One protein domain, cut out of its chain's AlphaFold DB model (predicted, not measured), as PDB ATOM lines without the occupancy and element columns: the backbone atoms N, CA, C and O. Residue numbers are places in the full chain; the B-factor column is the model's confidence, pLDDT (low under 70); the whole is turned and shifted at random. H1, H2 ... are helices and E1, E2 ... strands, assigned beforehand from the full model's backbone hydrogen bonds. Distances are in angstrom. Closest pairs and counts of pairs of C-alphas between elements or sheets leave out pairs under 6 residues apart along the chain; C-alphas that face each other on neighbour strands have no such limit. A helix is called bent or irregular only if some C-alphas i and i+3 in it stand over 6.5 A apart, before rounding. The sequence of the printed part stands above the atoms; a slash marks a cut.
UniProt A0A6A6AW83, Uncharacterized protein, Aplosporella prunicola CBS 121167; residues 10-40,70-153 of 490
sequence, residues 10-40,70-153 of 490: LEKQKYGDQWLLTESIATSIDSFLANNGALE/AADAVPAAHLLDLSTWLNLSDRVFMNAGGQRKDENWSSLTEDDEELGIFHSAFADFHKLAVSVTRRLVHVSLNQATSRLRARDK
ATOM      1  N   LEU A  10      -9.720  41.189  48.524       81.06
ATOM      2  CA  LEU A  10     -10.629  42.123  49.182       81.06
ATOM      3  C   LEU A  10     -12.047  42.041  48.629       81.06
ATOM      4  O   LEU A  10     -13.012  42.076  49.395       81.06
ATOM      5  N   GLU A  11     -12.196  41.928  47.312       83.50
ATOM      6  CA  GLU A  11     -13.520  41.803  46.715       83.50
ATOM      7  C   GLU A  11     -14.190  40.481  47.056       83.50
ATOM      8  O   GLU A  11     -15.364  40.480  47.424       83.50
ATOM      9  N   LYS A  12     -13.445  39.371  47.030       84.88
ATOM     10  CA  LYS A  12     -13.936  38.067  47.502       84.88
ATOM     11  C   LYS A  12     -14.380  38.125  48.957       84.88
ATOM     12  O   LYS A  12     -15.399  37.541  49.312       84.88
ATOM     13  N   GLN A  13     -13.654  38.857  49.802       85.31
ATOM     14  CA  GLN A  13     -14.033  39.037  51.201       85.31
ATOM     15  C   GLN A  13     -15.347  39.821  51.357       85.31
ATOM     16  O   GLN A  13     -16.123  39.521  52.263       85.31
ATOM     17  N   LYS A  14     -15.600  40.817  50.498       80.69
ATOM     18  CA  LYS A  14     -16.788  41.685  50.577       80.69
ATOM     19  C   LYS A  14     -18.030  41.096  49.905       80.69
ATOM     20  O   LYS A  14     -19.118  41.207  50.459       80.69
ATOM     21  N   TYR A  15     -17.872  40.501  48.727       79.00
ATOM     22  CA  TYR A  15     -18.974  40.093  47.846       79.00
ATOM     23  C   TYR A  15     -19.090  38.571  47.675       79.00
ATOM     24  O   TYR A  15     -19.971  38.094  46.958       79.00
ATOM     25  N   GLY A  16     -18.232  37.795  48.348       83.94
ATOM     26  CA  GLY A  16     -18.265  36.335  48.323       83.94
ATOM     27  C   GLY A  16     -18.107  35.797  46.905       83.94
ATOM     28  O   GLY A  16     -17.212  36.215  46.174       83.94
ATOM     29  N   ASP A  17     -19.009  34.902  46.506       78.62
ATOM     30  CA  ASP A  17     -18.982  34.234  45.199       78.62
ATOM     31  C   ASP A  17     -19.322  35.167  44.022       78.62
ATOM     32  O   ASP A  17     -19.060  34.826  42.873       78.62
ATOM     33  N   GLN A  18     -19.853  36.366  44.291       81.19
ATOM     34  CA  GLN A  18     -20.267  37.344  43.276       81.19
ATOM     35  C   GLN A  18     -19.269  38.491  43.097       81.19
ATOM     36  O   GLN A  18     -19.605  39.521  42.519       81.19
ATOM     37  N   TRP A  19     -18.045  38.340  43.605       85.62
ATOM     38  CA  TRP A  19     -16.982  39.338  43.461       85.62
ATOM     39  C   TRP A  19     -16.672  39.670  41.991       85.62
ATOM     40  O   TRP A  19     -16.453  40.834  41.658       85.62
ATOM     41  N   LEU A  20     -16.732  38.671  41.105       86.94
ATOM     42  CA  LEU A  20     -16.554  38.824  39.665       86.94
ATOM     43  C   LEU A  20     -17.867  38.521  38.943       86.94
ATOM     44  O   LEU A  20     -18.356  37.395  38.980       86.94
ATOM     45  N   LEU A  21     -18.419  39.521  38.265       87.50
ATOM     46  CA  LEU A  21     -19.646  39.413  37.486       87.50
ATOM     47  C   LEU A  21     -19.311  38.953  36.062       87.50
ATOM     48  O   LEU A  21     -18.818  39.738  35.248       87.50
ATOM     49  N   THR A  22     -19.563  37.676  35.780       88.62
ATOM     50  CA  THR A  22     -19.317  37.021  34.485       88.62
ATOM     51  C   THR A  22     -20.589  36.925  33.634       88.62
ATOM     52  O   THR A  22     -21.692  37.243  34.087       88.62
ATOM     53  N   GLU A  23     -20.457  36.467  32.386       87.12
ATOM     54  CA  GLU A  23     -21.583  36.309  31.450       87.12
ATOM     55  C   GLU A  23     -22.675  35.358  31.979       87.12
ATOM     56  O   GLU A  23     -23.869  35.595  31.770       87.12
ATOM     57  N   SER A  24     -22.293  34.311  32.719       85.94
ATOM     58  CA  SER A  24     -23.246  33.374  33.330       85.94
ATOM     59  C   SER A  24     -24.093  34.043  34.416       85.94
ATOM     60  O   SER A  24     -25.316  33.880  34.434       85.94
ATOM     61  N   ILE A  25     -23.463  34.864  35.262       85.44
ATOM     62  CA  ILE A  25     -24.140  35.667  36.286       85.44
ATOM     63  C   ILE A  25     -25.051  36.704  35.620       85.44
ATOM     64  O   ILE A  25     -26.208  36.836  36.011       85.44
ATOM     65  N   ALA A  26     -24.569  37.384  34.576       86.38
ATOM     66  CA  ALA A  26     -25.357  38.355  33.821       86.38
ATOM     67  C   ALA A  26     -26.625  37.730  33.223       86.38
ATOM     68  O   ALA A  26     -27.723  38.236  33.431       86.38
ATOM     69  N   THR A  27     -26.489  36.577  32.564       85.94
ATOM     70  CA  THR A  27     -27.624  35.858  31.965       85.94
ATOM     71  C   THR A  27     -28.630  35.405  33.025       85.94
ATOM     72  O   THR A  27     -29.841  35.483  32.811       85.94
ATOM     73  N   SER A  28     -28.141  34.959  34.189       84.94
ATOM     74  CA  SER A  28     -28.995  34.599  35.324       84.94
ATOM     75  C   SER A  28     -29.799  35.804  35.818       84.94
ATOM     76  O   SER A  28     -31.022  35.712  35.941       84.94
ATOM     77  N   ILE A  29     -29.142  36.947  36.041       84.56
ATOM     78  CA  ILE A  29     -29.791  38.177  36.512       84.56
ATOM     79  C   ILE A  29     -30.818  38.683  35.493       84.56
ATOM     80  O   ILE A  29     -31.951  38.978  35.871       84.56
ATOM     81  N   ASP A  30     -30.472  38.720  34.207       83.81
ATOM     82  CA  ASP A  30     -31.383  39.168  33.150       83.81
ATOM     83  C   ASP A  30     -32.623  38.271  33.061       83.81
ATOM     84  O   ASP A  30     -33.745  38.759  32.912       83.81
ATOM     85  N   SER A  31     -32.449  36.954  33.213       83.88
ATOM     86  CA  SER A  31     -33.571  36.011  33.241       83.88
ATOM     87  C   SER A  31     -34.479  36.218  34.462       83.88
ATOM     88  O   SER A  31     -35.704  36.164  34.338       83.88
ATOM     89  N   PHE A  32     -33.902  36.528  35.626       82.69
ATOM     90  CA  PHE A  32     -34.643  36.841  36.847       82.69
ATOM     91  C   PHE A  32     -35.421  38.159  36.719       82.69
ATOM     92  O   PHE A  32     -36.609  38.208  37.039       82.69
ATOM     93  N   LEU A  33     -34.784  39.213  36.199       81.94
ATOM     94  CA  LEU A  33     -35.421  40.510  35.967       81.94
ATOM     95  C   LEU A  33     -36.533  40.421  34.916       81.94
ATOM     96  O   LEU A  33     -37.589  41.017  35.105       81.94
ATOM     97  N   ALA A  34     -36.349  39.639  33.850       81.75
ATOM     98  CA  ALA A  34     -37.395  39.407  32.855       81.75
ATOM     99  C   ALA A  34     -38.617  38.688  33.455       81.75
ATOM    100  O   ALA A  34     -39.756  39.046  33.152       81.75
ATOM    101  N   ASN A  35     -38.390  37.708  34.337       79.31
ATOM    102  CA  ASN A  35     -39.464  36.964  34.996       79.31
ATOM    103  C   ASN A  35     -40.218  37.809  36.037       79.31
ATOM    104  O   ASN A  35     -41.441  37.713  36.123       79.31
ATOM    105  N   ASN A  36     -39.520  38.660  36.796       70.12
ATOM    106  CA  ASN A  36     -40.142  39.509  37.818       70.12
ATOM    107  C   ASN A  36     -40.743  40.802  37.250       70.12
ATOM    108  O   ASN A  36     -41.811  41.223  37.690       70.12
ATOM    109  N   GLY A  37     -40.126  41.403  36.229       60.78
ATOM    110  CA  GLY A  37     -40.657  42.588  35.548       60.78
ATOM    111  C   GLY A  37     -41.992  42.322  34.843       60.78
ATOM    112  O   GLY A  37     -42.861  43.192  34.815       60.78
ATOM    113  N   ALA A  38     -42.212  41.093  34.362       50.12
ATOM    114  CA  ALA A  38     -43.487  40.676  33.776       50.12
ATOM    115  C   ALA A  38     -44.654  40.645  34.788       50.12
ATOM    116  O   ALA A  38     -45.812  40.714  34.379       50.12
ATOM    117  N   LEU A  39     -44.376  40.568  36.096       45.72
ATOM    118  CA  LEU A  39     -45.398  40.561  37.152       45.72
ATOM    119  C   LEU A  39     -45.773  41.971  37.642       45.72
ATOM    120  O   LEU A  39     -46.846  42.151  38.223       45.72
ATOM    121  N   GLU A  40     -44.934  42.983  37.400       47.84
ATOM    122  CA  GLU A  40     -45.232  44.368  37.793       47.84
ATOM    123  C   GLU A  40     -46.048  45.141  36.743       47.84
ATOM    124  O   GLU A  40     -46.831  46.024  37.110       47.84
ATOM    125  N   ALA A  70     -30.085  36.192  43.205       61.72
ATOM    126  CA  ALA A  70     -31.139  37.194  43.235       61.72
ATOM    127  C   ALA A  70     -30.577  38.529  42.726       61.72
ATOM    128  O   ALA A  70     -29.491  38.937  43.143       61.72
ATOM    129  N   ALA A  71     -31.325  39.241  41.877       60.75
ATOM    130  CA  ALA A  71     -30.956  40.601  41.464       60.75
ATOM    131  C   ALA A  71     -30.791  41.554  42.665       60.75
ATOM    132  O   ALA A  71     -30.082  42.553  42.569       60.75
ATOM    133  N   ASP A  72     -31.362  41.207  43.822       63.47
ATOM    134  CA  ASP A  72     -31.137  41.885  45.102       63.47
ATOM    135  C   ASP A  72     -29.660  41.892  45.530       63.47
ATOM    136  O   ASP A  72     -29.215  42.820  46.204       63.47
ATOM    137  N   ALA A  73     -28.874  40.895  45.116       68.75
ATOM    138  CA  ALA A  73     -27.445  40.821  45.410       68.75
ATOM    139  C   ALA A  73     -26.605  41.773  44.533       68.75
ATOM    140  O   ALA A  73     -25.494  42.163  44.907       68.75
ATOM    141  N   VAL A  74     -27.152  42.219  43.394       77.88
ATOM    142  CA  VAL A  74     -26.542  43.225  42.512       77.88
ATOM    143  C   VAL A  74     -27.570  44.320  42.192       77.88
ATOM    144  O   VAL A  74     -28.113  44.366  41.087       77.88
ATOM    145  N   PRO A  75     -27.818  45.271  43.116       78.19
ATOM    146  CA  PRO A  75     -28.814  46.327  42.912       78.19
ATOM    147  C   PRO A  75     -28.586  47.133  41.627       78.19
ATOM    148  O   PRO A  75     -29.542  47.529  40.965       78.19
ATOM    149  N   ALA A  76     -27.319  47.315  41.239       82.06
ATOM    150  CA  ALA A  76     -26.910  48.010  40.022       82.06
ATOM    151  C   ALA A  76     -27.515  47.418  38.734       82.06
ATOM    152  O   ALA A  76     -27.748  48.165  37.779       82.06
ATOM    153  N   ALA A  77     -27.826  46.118  38.720       80.38
ATOM    154  CA  ALA A  77     -28.382  45.431  37.559       80.38
ATOM    155  C   ALA A  77     -29.832  45.840  37.238       80.38
ATOM    156  O   ALA A  77     -30.297  45.641  36.121       80.38
ATOM    157  N   HIS A  78     -30.540  46.479  38.177       82.31
ATOM    158  CA  HIS A  78     -31.876  47.026  37.917       82.31
ATOM    159  C   HIS A  78     -31.849  48.234  36.968       82.31
ATOM    160  O   HIS A  78     -32.846  48.529  36.312       82.31
ATOM    161  N   LEU A  79     -30.726  48.961  36.913       85.50
ATOM    162  CA  LEU A  79     -30.561  50.142  36.060       85.50
ATOM    163  C   LEU A  79     -29.645  49.871  34.863       85.50
ATOM    164  O   LEU A  79     -29.865  50.419  33.783       85.50
ATOM    165  N   LEU A  80     -28.580  49.095  35.073       88.25
ATOM    166  CA  LEU A  80     -27.553  48.821  34.078       88.25
ATOM    167  C   LEU A  80     -27.665  47.371  33.612       88.25
ATOM    168  O   LEU A  80     -27.518  46.450  34.404       88.25
ATOM    169  N   ASP A  81     -27.874  47.187  32.313       88.56
ATOM    170  CA  ASP A  81     -27.878  45.865  31.691       88.56
ATOM    171  C   ASP A  81     -26.444  45.316  31.615       88.56
ATOM    172  O   ASP A  81     -25.624  45.764  30.803       88.56
ATOM    173  N   LEU A  82     -26.143  44.355  32.488       88.75
ATOM    174  CA  LEU A  82     -24.819  43.755  32.605       88.75
ATOM    175  C   LEU A  82     -24.441  42.954  31.350       88.75
ATOM    176  O   LEU A  82     -23.290  43.031  30.909       88.75
ATOM    177  N   SER A  83     -25.381  42.232  30.730       88.81
ATOM    178  CA  SER A  83     -25.071  41.436  29.538       88.81
ATOM    179  C   SER A  83     -24.734  42.337  28.355       88.81
ATOM    180  O   SER A  83     -23.774  42.072  27.625       88.81
ATOM    181  N   THR A  84     -25.437  43.460  28.191       89.44
ATOM    182  CA  THR A  84     -25.091  44.454  27.167       89.44
ATOM    183  C   THR A  84     -23.710  45.068  27.416       89.44
ATOM    184  O   THR A  84     -22.965  45.290  26.459       89.44
ATOM    185  N   TRP A  85     -23.322  45.315  28.670       90.19
ATOM    186  CA  TRP A  85     -21.992  45.843  29.003       90.19
ATOM    187  C   TRP A  85     -20.870  44.877  28.631       90.19
ATOM    188  O   TRP A  85     -19.922  45.283  27.951       90.19
ATOM    189  N   LEU A  86     -20.998  43.605  29.015       90.44
ATOM    190  CA  LEU A  86     -20.015  42.575  28.678       90.44
ATOM    191  C   LEU A  86     -19.930  42.379  27.158       90.44
ATOM    192  O   LEU A  86     -18.837  42.402  26.597       90.44
ATOM    193  N   ASN A  87     -21.073  42.340  26.465       90.50
ATOM    194  CA  ASN A  87     -21.125  42.247  25.003       90.50
ATOM    195  C   ASN A  87     -20.480  43.449  24.295       90.50
ATOM    196  O   ASN A  87     -19.827  43.295  23.260       90.50
ATOM    197  N   LEU A  88     -20.676  44.666  24.807       90.44
ATOM    198  CA  LEU A  88     -20.037  45.863  24.257       90.44
ATOM    199  C   LEU A  88     -18.529  45.850  24.507       90.44
ATOM    200  O   LEU A  88     -17.766  46.283  23.638       90.44
ATOM    201  N   SER A  89     -18.103  45.355  25.668       90.19
ATOM    202  CA  SER A  89     -16.690  45.194  25.989       90.19
ATOM    203  C   SER A  89     -16.022  44.214  25.028       90.19
ATOM    204  O   SER A  89     -15.084  44.599  24.327       90.19
ATOM    205  N   ASP A  90     -16.596  43.014  24.903       88.56
ATOM    206  CA  ASP A  90     -16.121  41.943  24.027       88.56
ATOM    207  C   ASP A  90     -16.070  42.372  22.560       88.56
ATOM    208  O   ASP A  90     -15.070  42.185  21.879       88.56
ATOM    209  N   ARG A  91     -17.144  42.988  22.045       86.81
ATOM    210  CA  ARG A  91     -17.285  43.211  20.598       86.81
ATOM    211  C   ARG A  91     -16.755  44.548  20.113       86.81
ATOM    212  O   ARG A  91     -16.421  44.658  18.930       86.81
ATOM    213  N   VAL A  92     -16.744  45.574  20.968       87.00
ATOM    214  CA  VAL A  92     -16.487  46.963  20.555       87.00
ATOM    215  C   VAL A  92     -15.297  47.574  21.273       87.00
ATOM    216  O   VAL A  92     -14.456  48.162  20.600       87.00
ATOM    217  N   PHE A  93     -15.221  47.513  22.603       87.88
ATOM    218  CA  PHE A  93     -14.217  48.296  23.336       87.88
ATOM    219  C   PHE A  93     -12.867  47.601  23.461       87.88
ATOM    220  O   PHE A  93     -11.851  48.279  23.326       87.88
ATOM    221  N   MET A  94     -12.850  46.284  23.659       86.69
ATOM    222  CA  MET A  94     -11.616  45.515  23.834       86.69
ATOM    223  C   MET A  94     -11.264  44.654  22.610       86.69
ATOM    224  O   MET A  94     -10.356  43.831  22.662       86.69
ATOM    225  N   ASN A  95     -11.954  44.862  21.486       86.69
ATOM    226  CA  ASN A  95     -11.772  44.113  20.241       86.69
ATOM    227  C   ASN A  95     -10.908  44.867  19.221       86.69
ATOM    228  O   ASN A  95     -11.340  45.162  18.098       86.69
ATOM    229  N   ALA A  96      -9.699  45.250  19.623       85.06
ATOM    230  CA  ALA A  96      -8.789  45.936  18.722       85.06
ATOM    231  C   ALA A  96      -8.346  45.000  17.580       85.06
ATOM    232  O   ALA A  96      -8.017  43.828  17.774       85.06
ATOM    233  N   GLY A  97      -8.358  45.520  16.353       83.25
ATOM    234  CA  GLY A  97      -8.016  44.774  15.148       83.25
ATOM    235  C   GLY A  97      -6.889  45.408  14.333       83.25
ATOM    236  O   GLY A  97      -6.365  46.485  14.620       83.25
ATOM    237  N   GLY A  98      -6.505  44.726  13.253       80.38
ATOM    238  CA  GLY A  98      -5.548  45.244  12.274       80.38
ATOM    239  C   GLY A  98      -4.126  45.374  12.823       80.38
ATOM    240  O   GLY A  98      -3.458  44.365  13.020       80.38
ATOM    241  N   GLN A  99      -3.662  46.612  13.008       74.56
ATOM    242  CA  GLN A  99      -2.317  46.932  13.511       74.56
ATOM    243  C   GLN A  99      -2.205  46.862  15.041       74.56
ATOM    244  O   GLN A  99      -1.096  46.864  15.556       74.56
ATOM    245  N   ARG A 100      -3.336  46.809  15.754       79.19
ATOM    246  CA  ARG A 100      -3.410  46.764  17.223       79.19
ATOM    247  C   ARG A 100      -3.964  45.432  17.726       79.19
ATOM    248  O   ARG A 100      -4.674  45.388  18.718       79.19
ATOM    249  N   LYS A 101      -3.698  44.339  17.007       78.44
ATOM    250  CA  LYS A 101      -4.191  43.007  17.400       78.44
ATOM    251  C   LYS A 101      -3.670  42.572  18.768       78.44
ATOM    252  O   LYS A 101      -4.393  41.883  19.468       78.44
ATOM    253  N   ASP A 102      -2.479  43.031  19.140       78.75
ATOM    254  CA  ASP A 102      -1.864  42.769  20.446       78.75
ATOM    255  C   ASP A 102      -2.572  43.513  21.599       78.75
ATOM    256  O   ASP A 102      -2.317  43.243  22.766       78.75
ATOM    257  N   GLU A 103      -3.454  44.473  21.286       81.31
ATOM    258  CA  GLU A 103      -4.309  45.171  22.260       81.31
ATOM    259  C   GLU A 103      -5.693  44.509  22.389       81.31
ATOM    260  O   GLU A 103      -6.551  45.005  23.119       81.31
ATOM    261  N   ASN A 104      -5.950  43.420  21.655       84.00
ATOM    262  CA  ASN A 104      -7.204  42.686  21.758       84.00
ATOM    263  C   ASN A 104      -7.232  41.902  23.071       84.00
ATOM    264  O   ASN A 104      -6.246  41.247  23.415       84.00
ATOM    265  N   TRP A 105      -8.361  41.922  23.777       82.75
ATOM    266  CA  TRP A 105      -8.511  41.207  25.042       82.75
ATOM    267  C   TRP A 105      -8.145  39.729  24.920       82.75
ATOM    268  O   TRP A 105      -7.402  39.230  25.756       82.75
ATOM    269  N   SER A 106      -8.537  39.076  23.822       78.69
ATOM    270  CA  SER A 106      -8.275  37.652  23.597       78.69
ATOM    271  C   SER A 106      -6.790  37.319  23.425       78.69
ATOM    272  O   SER A 106      -6.415  36.155  23.418       78.69
ATOM    273  N   SER A 107      -5.945  38.324  23.178       77.94
ATOM    274  CA  SER A 107      -4.487  38.166  23.085       77.94
ATOM    275  C   SER A 107      -3.773  38.447  24.409       77.94
ATOM    276  O   SER A 107      -2.608  38.087  24.563       77.94
ATOM    277  N   LEU A 108      -4.468  39.107  25.341       77.62
ATOM    278  CA  LEU A 108      -3.957  39.501  26.652       77.62
ATOM    279  C   LEU A 108      -4.300  38.477  27.739       77.62
ATOM    280  O   LEU A 108      -3.582  38.404  28.733       77.62
ATOM    281  N   THR A 109      -5.381  37.721  27.556       75.06
ATOM    282  CA  THR A 109      -5.849  36.688  28.483       75.06
ATOM    283  C   THR A 109      -5.166  35.347  28.227       75.06
ATOM    284  O   THR A 109      -4.900  34.986  27.078       75.06
ATOM    285  N   GLU A 110      -4.912  34.585  29.292       73.81
ATOM    286  CA  GLU A 110      -4.601  33.155  29.170       73.81
ATOM    287  C   GLU A 110      -5.860  32.391  28.707       73.81
ATOM    288  O   GLU A 110      -6.977  32.870  28.901       73.81
ATOM    289  N   ASP A 111      -5.686  31.227  28.068       59.91
ATOM    290  CA  ASP A 111      -6.721  30.531  27.270       59.91
ATOM    291  C   ASP A 111      -8.036  30.182  28.021       59.91
ATOM    292  O   ASP A 111      -9.015  29.808  27.377       59.91
ATOM    293  N   ASP A 112      -8.085  30.342  29.350       67.38
ATOM    294  CA  ASP A 112      -9.216  29.975  30.215       67.38
ATOM    295  C   ASP A 112      -9.869  31.167  30.962       67.38
ATOM    296  O   ASP A 112     -10.733  30.953  31.816       67.38
ATOM    297  N   GLU A 113      -9.479  32.421  30.699       77.81
ATOM    298  CA  GLU A 113     -10.072  33.583  31.385       77.81
ATOM    299  C   GLU A 113     -11.340  34.105  30.683       77.81
ATOM    300  O   GLU A 113     -11.346  34.420  29.492       77.81
ATOM    301  N   GLU A 114     -12.428  34.247  31.447       78.50
ATOM    302  CA  GLU A 114     -13.686  34.833  30.978       78.50
ATOM    303  C   GLU A 114     -13.719  36.353  31.199       78.50
ATOM    304  O   GLU A 114     -13.233  36.875  32.206       78.50
ATOM    305  N   LEU A 115     -14.369  37.075  30.281       83.56
ATOM    306  CA  LEU A 115     -14.650  38.497  30.464       83.56
ATOM    307  C   LEU A 115     -15.596  38.695  31.652       83.56
ATOM    308  O   LEU A 115     -16.719  38.188  31.677       83.56
ATOM    309  N   GLY A 116     -15.155  39.496  32.614       87.69
ATOM    310  CA  GLY A 116     -15.942  39.841  33.785       87.69
ATOM    311  C   GLY A 116     -15.657  41.252  34.263       87.69
ATOM    312  O   GLY A 116     -14.623  41.849  33.953       87.69
ATOM    313  N   ILE A 117     -16.599  41.794  35.024       89.94
ATOM    314  CA  ILE A 117     -16.447  43.069  35.717       89.94
ATOM    315  C   ILE A 117     -16.516  42.831  37.219       89.94
ATOM    316  O   ILE A 117     -17.324  42.043  37.703       89.94
ATOM    317  N   PHE A 118     -15.664  43.515  37.969       89.19
ATOM    318  CA  PHE A 118     -15.729  43.502  39.421       89.19
ATOM    319  C   PHE A 118     -17.059  44.065  39.931       89.19
ATOM    320  O   PHE A 118     -17.572  45.055  39.396       89.19
ATOM    321  N   HIS A 119     -17.608  43.464  40.989       87.62
ATOM    322  CA  HIS A 119     -18.876  43.909  41.583       87.62
ATOM    323  C   HIS A 119     -18.791  45.363  42.056       87.62
ATOM    324  O   HIS A 119     -19.669  46.170  41.744       87.62
ATOM    325  N   SER A 120     -17.682  45.728  42.711       88.88
ATOM    326  CA  SER A 120     -17.449  47.095  43.191       88.88
ATOM    327  C   SER A 120     -17.440  48.110  42.042       88.88
ATOM    328  O   SER A 120     -18.139  49.120  42.102       88.88
ATOM    329  N   ALA A 121     -16.745  47.795  40.944       90.56
ATOM    330  CA  ALA A 121     -16.683  48.645  39.763       90.56
ATOM    331  C   ALA A 121     -18.072  48.827  39.138       90.56
ATOM    332  O   ALA A 121     -18.453  49.941  38.774       90.56
ATOM    333  N   PHE A 122     -18.860  47.754  39.048       90.06
ATOM    334  CA  PHE A 122     -20.229  47.824  38.540       90.06
ATOM    335  C   PHE A 122     -21.144  48.666  39.445       90.06
ATOM    336  O   PHE A 122     -21.923  49.491  38.953       90.06
ATOM    337  N   ALA A 123     -21.001  48.540  40.766       87.88
ATOM    338  CA  ALA A 123     -21.695  49.385  41.733       87.88
ATOM    339  C   ALA A 123     -21.290  50.865  41.603       87.88
ATOM    340  O   ALA A 123     -22.148  51.749  41.657       87.88
ATOM    341  N   ASP A 124     -20.012  51.154  41.364       89.75
ATOM    342  CA  ASP A 124     -19.525  52.516  41.156       89.75
ATOM    343  C   ASP A 124     -20.050  53.126  39.855       89.75
ATOM    344  O   ASP A 124     -20.453  54.290  39.839       89.75
ATOM    345  N   PHE A 125     -20.160  52.346  38.774       91.19
ATOM    346  CA  PHE A 125     -20.820  52.804  37.550       91.19
ATOM    347  C   PHE A 125     -22.289  53.160  37.780       91.19
ATOM    348  O   PHE A 125     -22.758  54.183  37.272       91.19
ATOM    349  N   HIS A 126     -23.003  52.373  38.583       89.88
ATOM    350  CA  HIS A 126     -24.363  52.704  38.993       89.88
ATOM    351  C   HIS A 126     -24.411  54.015  39.796       89.88
ATOM    352  O   HIS A 126     -25.177  54.920  39.450       89.88
ATOM    353  N   LYS A 127     -23.550  54.178  40.812       89.25
ATOM    354  CA  LYS A 127     -23.444  55.425  41.596       89.25
ATOM    355  C   LYS A 127     -23.140  56.634  40.702       89.25
ATOM    356  O   LYS A 127     -23.741  57.702  40.854       89.25
ATOM    357  N   LEU A 128     -22.238  56.482  39.731       91.06
ATOM    358  CA  LEU A 128     -21.911  57.525  38.758       91.06
ATOM    359  C   LEU A 128     -23.108  57.867  37.867       91.06
ATOM    360  O   LEU A 128     -23.423  59.045  37.698       91.06
ATOM    361  N   ALA A 129     -23.819  56.869  37.341       90.56
ATOM    362  CA  ALA A 129     -25.008  57.093  36.524       90.56
ATOM    363  C   ALA A 129     -26.089  57.865  37.303       90.56
ATOM    364  O   ALA A 129     -26.620  58.868  36.814       90.56
ATOM    365  N   VAL A 130     -26.365  57.460  38.544       88.81
ATOM    366  CA  VAL A 130     -27.338  58.127  39.419       88.81
ATOM    367  C   VAL A 130     -26.895  59.551  39.769       88.81
ATOM    368  O   VAL A 130     -27.672  60.494  39.640       88.81
ATOM    369  N   SER A 131     -25.636  59.757  40.156       90.19
ATOM    370  CA  SER A 131     -25.147  61.089  40.539       90.19
ATOM    371  C   SER A 131     -25.127  62.081  39.367       90.19
ATOM    372  O   SER A 131     -25.515  63.243  39.527       90.19
ATOM    373  N   VAL A 132     -24.740  61.633  38.168       90.81
ATOM    374  CA  VAL A 132     -24.745  62.460  36.952       90.81
ATOM    375  C   VAL A 132     -26.171  62.806  36.534       90.81
ATOM    376  O   VAL A 132     -26.460  63.972  36.254       90.81
ATOM    377  N   THR A 133     -27.083  61.831  36.528       91.62
ATOM    378  CA  THR A 133     -28.494  62.076  36.185       91.62
ATOM    379  C   THR A 133     -29.159  63.006  37.197       91.62
ATOM    380  O   THR A 133     -29.819  63.962  36.793       91.62
ATOM    381  N   ARG A 134     -28.898  62.827  38.497       90.19
ATOM    382  CA  ARG A 134     -29.363  63.720  39.567       90.19
ATOM    383  C   ARG A 134     -28.908  65.159  39.354       90.19
ATOM    384  O   ARG A 134     -29.720  66.085  39.418       90.19
ATOM    385  N   ARG A 135     -27.623  65.354  39.044       91.44
ATOM    386  CA  ARG A 135     -27.063  66.678  38.745       91.44
ATOM    387  C   ARG A 135     -27.718  67.296  37.508       91.44
ATOM    388  O   ARG A 135     -28.097  68.465  37.542       91.44
ATOM    389  N   LEU A 136     -27.909  66.517  36.444       93.44
ATOM    390  CA  LEU A 136     -28.560  66.981  35.217       93.44
ATOM    391  C   LEU A 136     -30.020  67.395  35.452       93.44
ATOM    392  O   LEU A 136     -30.443  68.453  34.975       93.44
ATOM    393  N   VAL A 137     -30.782  66.599  36.207       94.06
ATOM    394  CA  VAL A 137     -32.174  66.901  36.578       94.06
ATOM    395  C   VAL A 137     -32.240  68.178  37.409       94.06
ATOM    396  O   VAL A 137     -33.034  69.065  37.099       94.06
ATOM    397  N   HIS A 138     -31.365  68.314  38.408       92.69
ATOM    398  CA  HIS A 138     -31.325  69.492  39.269       92.69
ATOM    399  C   HIS A 138     -31.060  70.782  38.478       92.69
ATOM    400  O   HIS A 138     -31.820  71.745  38.586       92.69
ATOM    401  N   VAL A 139     -30.036  70.799  37.618       95.25
ATOM    402  CA  VAL A 139     -29.725  71.979  36.791       95.25
ATOM    403  C   VAL A 139     -30.856  72.275  35.802       95.25
ATOM    404  O   VAL A 139     -31.226  73.435  35.614       95.25
ATOM    405  N   SER A 140     -31.472  71.242  35.221       94.81
ATOM    406  CA  SER A 140     -32.618  71.409  34.317       94.81
ATOM    407  C   SER A 140     -33.832  72.014  35.030       94.81
ATOM    408  O   SER A 140     -34.507  72.880  34.471       94.81
ATOM    409  N   LEU A 141     -34.094  71.608  36.277       92.94
ATOM    410  CA  LEU A 141     -35.157  72.170  37.108       92.94
ATOM    411  C   LEU A 141     -34.866  73.633  37.473       92.94
ATOM    412  O   LEU A 141     -35.752  74.482  37.365       92.94
ATOM    413  N   ASN A 142     -33.624  73.959  37.833       92.00
ATOM    414  CA  ASN A 142     -33.209  75.336  38.119       92.00
ATOM    415  C   ASN A 142     -33.353  76.238  36.887       92.00
ATOM    416  O   ASN A 142     -33.850  77.361  36.976       92.00
ATOM    417  N   GLN A 143     -33.013  75.729  35.707       94.31
ATOM    418  CA  GLN A 143     -33.204  76.477  34.474       94.31
ATOM    419  C   GLN A 143     -34.687  76.660  34.129       94.31
ATOM    420  O   GLN A 143     -35.116  77.758  33.760       94.31
ATOM    421  N   ALA A 144     -35.495  75.607  34.279       91.50
ATOM    422  CA  ALA A 144     -36.933  75.679  34.051       91.50
ATOM    423  C   ALA A 144     -37.600  76.680  35.006       91.50
ATOM    424  O   ALA A 144     -38.418  77.492  34.567       91.50
ATOM    425  N   THR A 145     -37.224  76.671  36.287       89.06
ATOM    426  CA  THR A 145     -37.739  77.608  37.296       89.06
ATOM    427  C   THR A 145     -37.282  79.040  37.028       89.06
ATOM    428  O   THR A 145     -38.118  79.940  37.067       89.06
ATOM    429  N   SER A 146     -36.016  79.263  36.659       88.25
ATOM    430  CA  SER A 146     -35.511  80.576  36.232       88.25
ATOM    431  C   SER A 146     -36.317  81.131  35.052       88.25
ATOM    432  O   SER A 146     -36.853  82.240  35.111       88.25
ATOM    433  N   ARG A 147     -36.542  80.316  34.015       87.75
ATOM    434  CA  ARG A 147     -37.363  80.701  32.859       87.75
ATOM    435  C   ARG A 147     -38.822  80.983  33.234       87.75
ATOM    436  O   ARG A 147     -39.425  81.889  32.662       87.75
ATOM    437  N   LEU A 148     -39.417  80.199  34.136       85.06
ATOM    438  CA  LEU A 148     -40.790  80.424  34.605       85.06
ATOM    439  C   LEU A 148     -40.909  81.722  35.416       85.06
ATOM    440  O   LEU A 148     -41.901  82.423  35.255       85.06
ATOM    441  N   ARG A 149     -39.890  82.076  36.211       83.94
ATOM    442  CA  ARG A 149     -39.815  83.360  36.929       83.94
ATOM    443  C   ARG A 149     -39.634  84.545  35.978       83.94
ATOM    444  O   ARG A 149     -40.270  85.573  36.165       83.94
ATOM    445  N   ALA A 150     -38.794  84.398  34.952       80.94
ATOM    446  CA  ALA A 150     -38.547  85.445  33.958       80.94
ATOM    447  C   ALA A 150     -39.742  85.666  33.014       80.94
ATOM    448  O   ALA A 150     -39.960  86.771  32.519       80.94
ATOM    449  N   ARG A 151     -40.546  84.623  32.765       72.25
ATOM    450  CA  ARG A 151     -41.817  84.710  32.033       72.25
ATOM    451  C   ARG A 151     -42.926  85.271  32.924       72.25
ATOM    452  O   ARG A 151     -43.942  84.619  33.150       72.25
ATOM    453  N   ASP A 152     -42.767  86.512  33.362       59.91
ATOM    454  CA  ASP A 152     -43.869  87.304  33.903       59.91
ATOM    455  C   ASP A 152     -44.869  87.614  32.786       59.91
ATOM    456  O   ASP A 152     -44.798  88.637  32.108       59.91
ATOM    457  N   LYS A 153     -45.789  86.676  32.535       60.69
ATOM    458  CA  LYS A 153     -46.841  86.864  31.538       60.69
ATOM    459  C   LYS A 153     -48.011  87.656  32.125       60.69
ATOM    460  O   LYS A 153     -48.504  87.306  33.202       60.69
TER     461      LYS A 153
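Overview. This is residues 10 to 40 and 70 to 153 of the 490 residues of an uncharacterized protein of Aplosporella prunicola CBS 121167 (UniProt A0A6A6AW83). A head made of the helices H1 to H6 and one short strand pair, E1 and E2, has a single long helix, H7, running out of it as an arm; residues 131 to 153, of which 131 to 150 belong to H7, stick out free. In the head, the strand pair E1 and E2 lies between the first turns of H7 and H4, H2 and H4 meet at a corner by residues 23 to 30 of H2 and 82 to 86 of H4 and run away from it opposite ways, and H5 and H6 lie beyond the other end of H4. The printed part has 115 residues, with seven named helices and two named strands in the order H1 E1 H2 H3 H4 H5 H6 E2 H7; the sheet E1 - E2 is antiparallel and the class is mostly helix. The whole is only just loose, close to extended, with a radius of gyration of the C-alphas of 19.8 A and spans of 69 by 44 by 32 A.

Along the chain. H1, residues 10 to 18, begins at C-alpha 10 (-10.629, 42.123, 49.182) and is irregular, with C-alphas 14 and 17 at 9.4 A. E1, residues 20 to 22, is followed by H2, residues 23 to 40, 25.8 A long. After the cut come H3, residues 75 to 78, and H4, residues 82 to 93, 14.8 A long and only just irregular, with C-alphas 90 and 93 at 6.7 A. H5, residues 98 to 103, is irregular, with C-alphas 99 and 102 at 8.1 A. H6, residues 105 to 108, and E2, residues 116 to 118, follow. H7, residues 119 to 150, is 46.6 A long and ends at C-alpha 150 (-38.547, 85.445, 33.958).

Arrangement. E1 and E2 are antiparallel at 152 degrees, with N 21 and O 117 at 2.8 A and N 117 and O 21 at 3.0 A. The closest C-alphas of H4 and E2, Leu 86 and Gly 116, are 7.1 A apart. H2 touches H4 with residues 23 to 30 alone, at a steep tilt of 45 degrees, opposite ways; the closest C-alphas, Ala 26 and Ser 83, are 5.3 A apart. H7 touches H1 with residues 119 to 120 alone, about perpendicular at 87 degrees; the closest C-alphas, Gln 18 and His 119, are 6.9 A apart. H7 touches H3 with residues 122 to 126 alone, C-alphas 76 and 126 being closest at 5.4 A. H5 and H6 are close but not clearly touching, C-alphas 102 and 108 being closest at 7.3 A. H4 and H7 are apart. H4 and H7 have every O i to N i+4 pair within hydrogen-bond range; H1 has 3 of 5, H2 12 of 14, and H5 0 of 2, with 1 of 3 O i to N i+3 pairs; H3 and H6 are too short for an O i to N i+4 pair.

Size, cuts and confidence. The C-alphas farthest apart, Asp 111 and Lys 153, are 69.3 A apart. Residues 41 to 69 are not printed, and C-alphas 40 and 70 are 16.7 A apart across the cut. Of the links that are printed whole, none is long. Mean pLDDT of the printed part is 82.8; residues 37 to 40, 70 to 73, 111 to 112 and 152 to 153 are under 70.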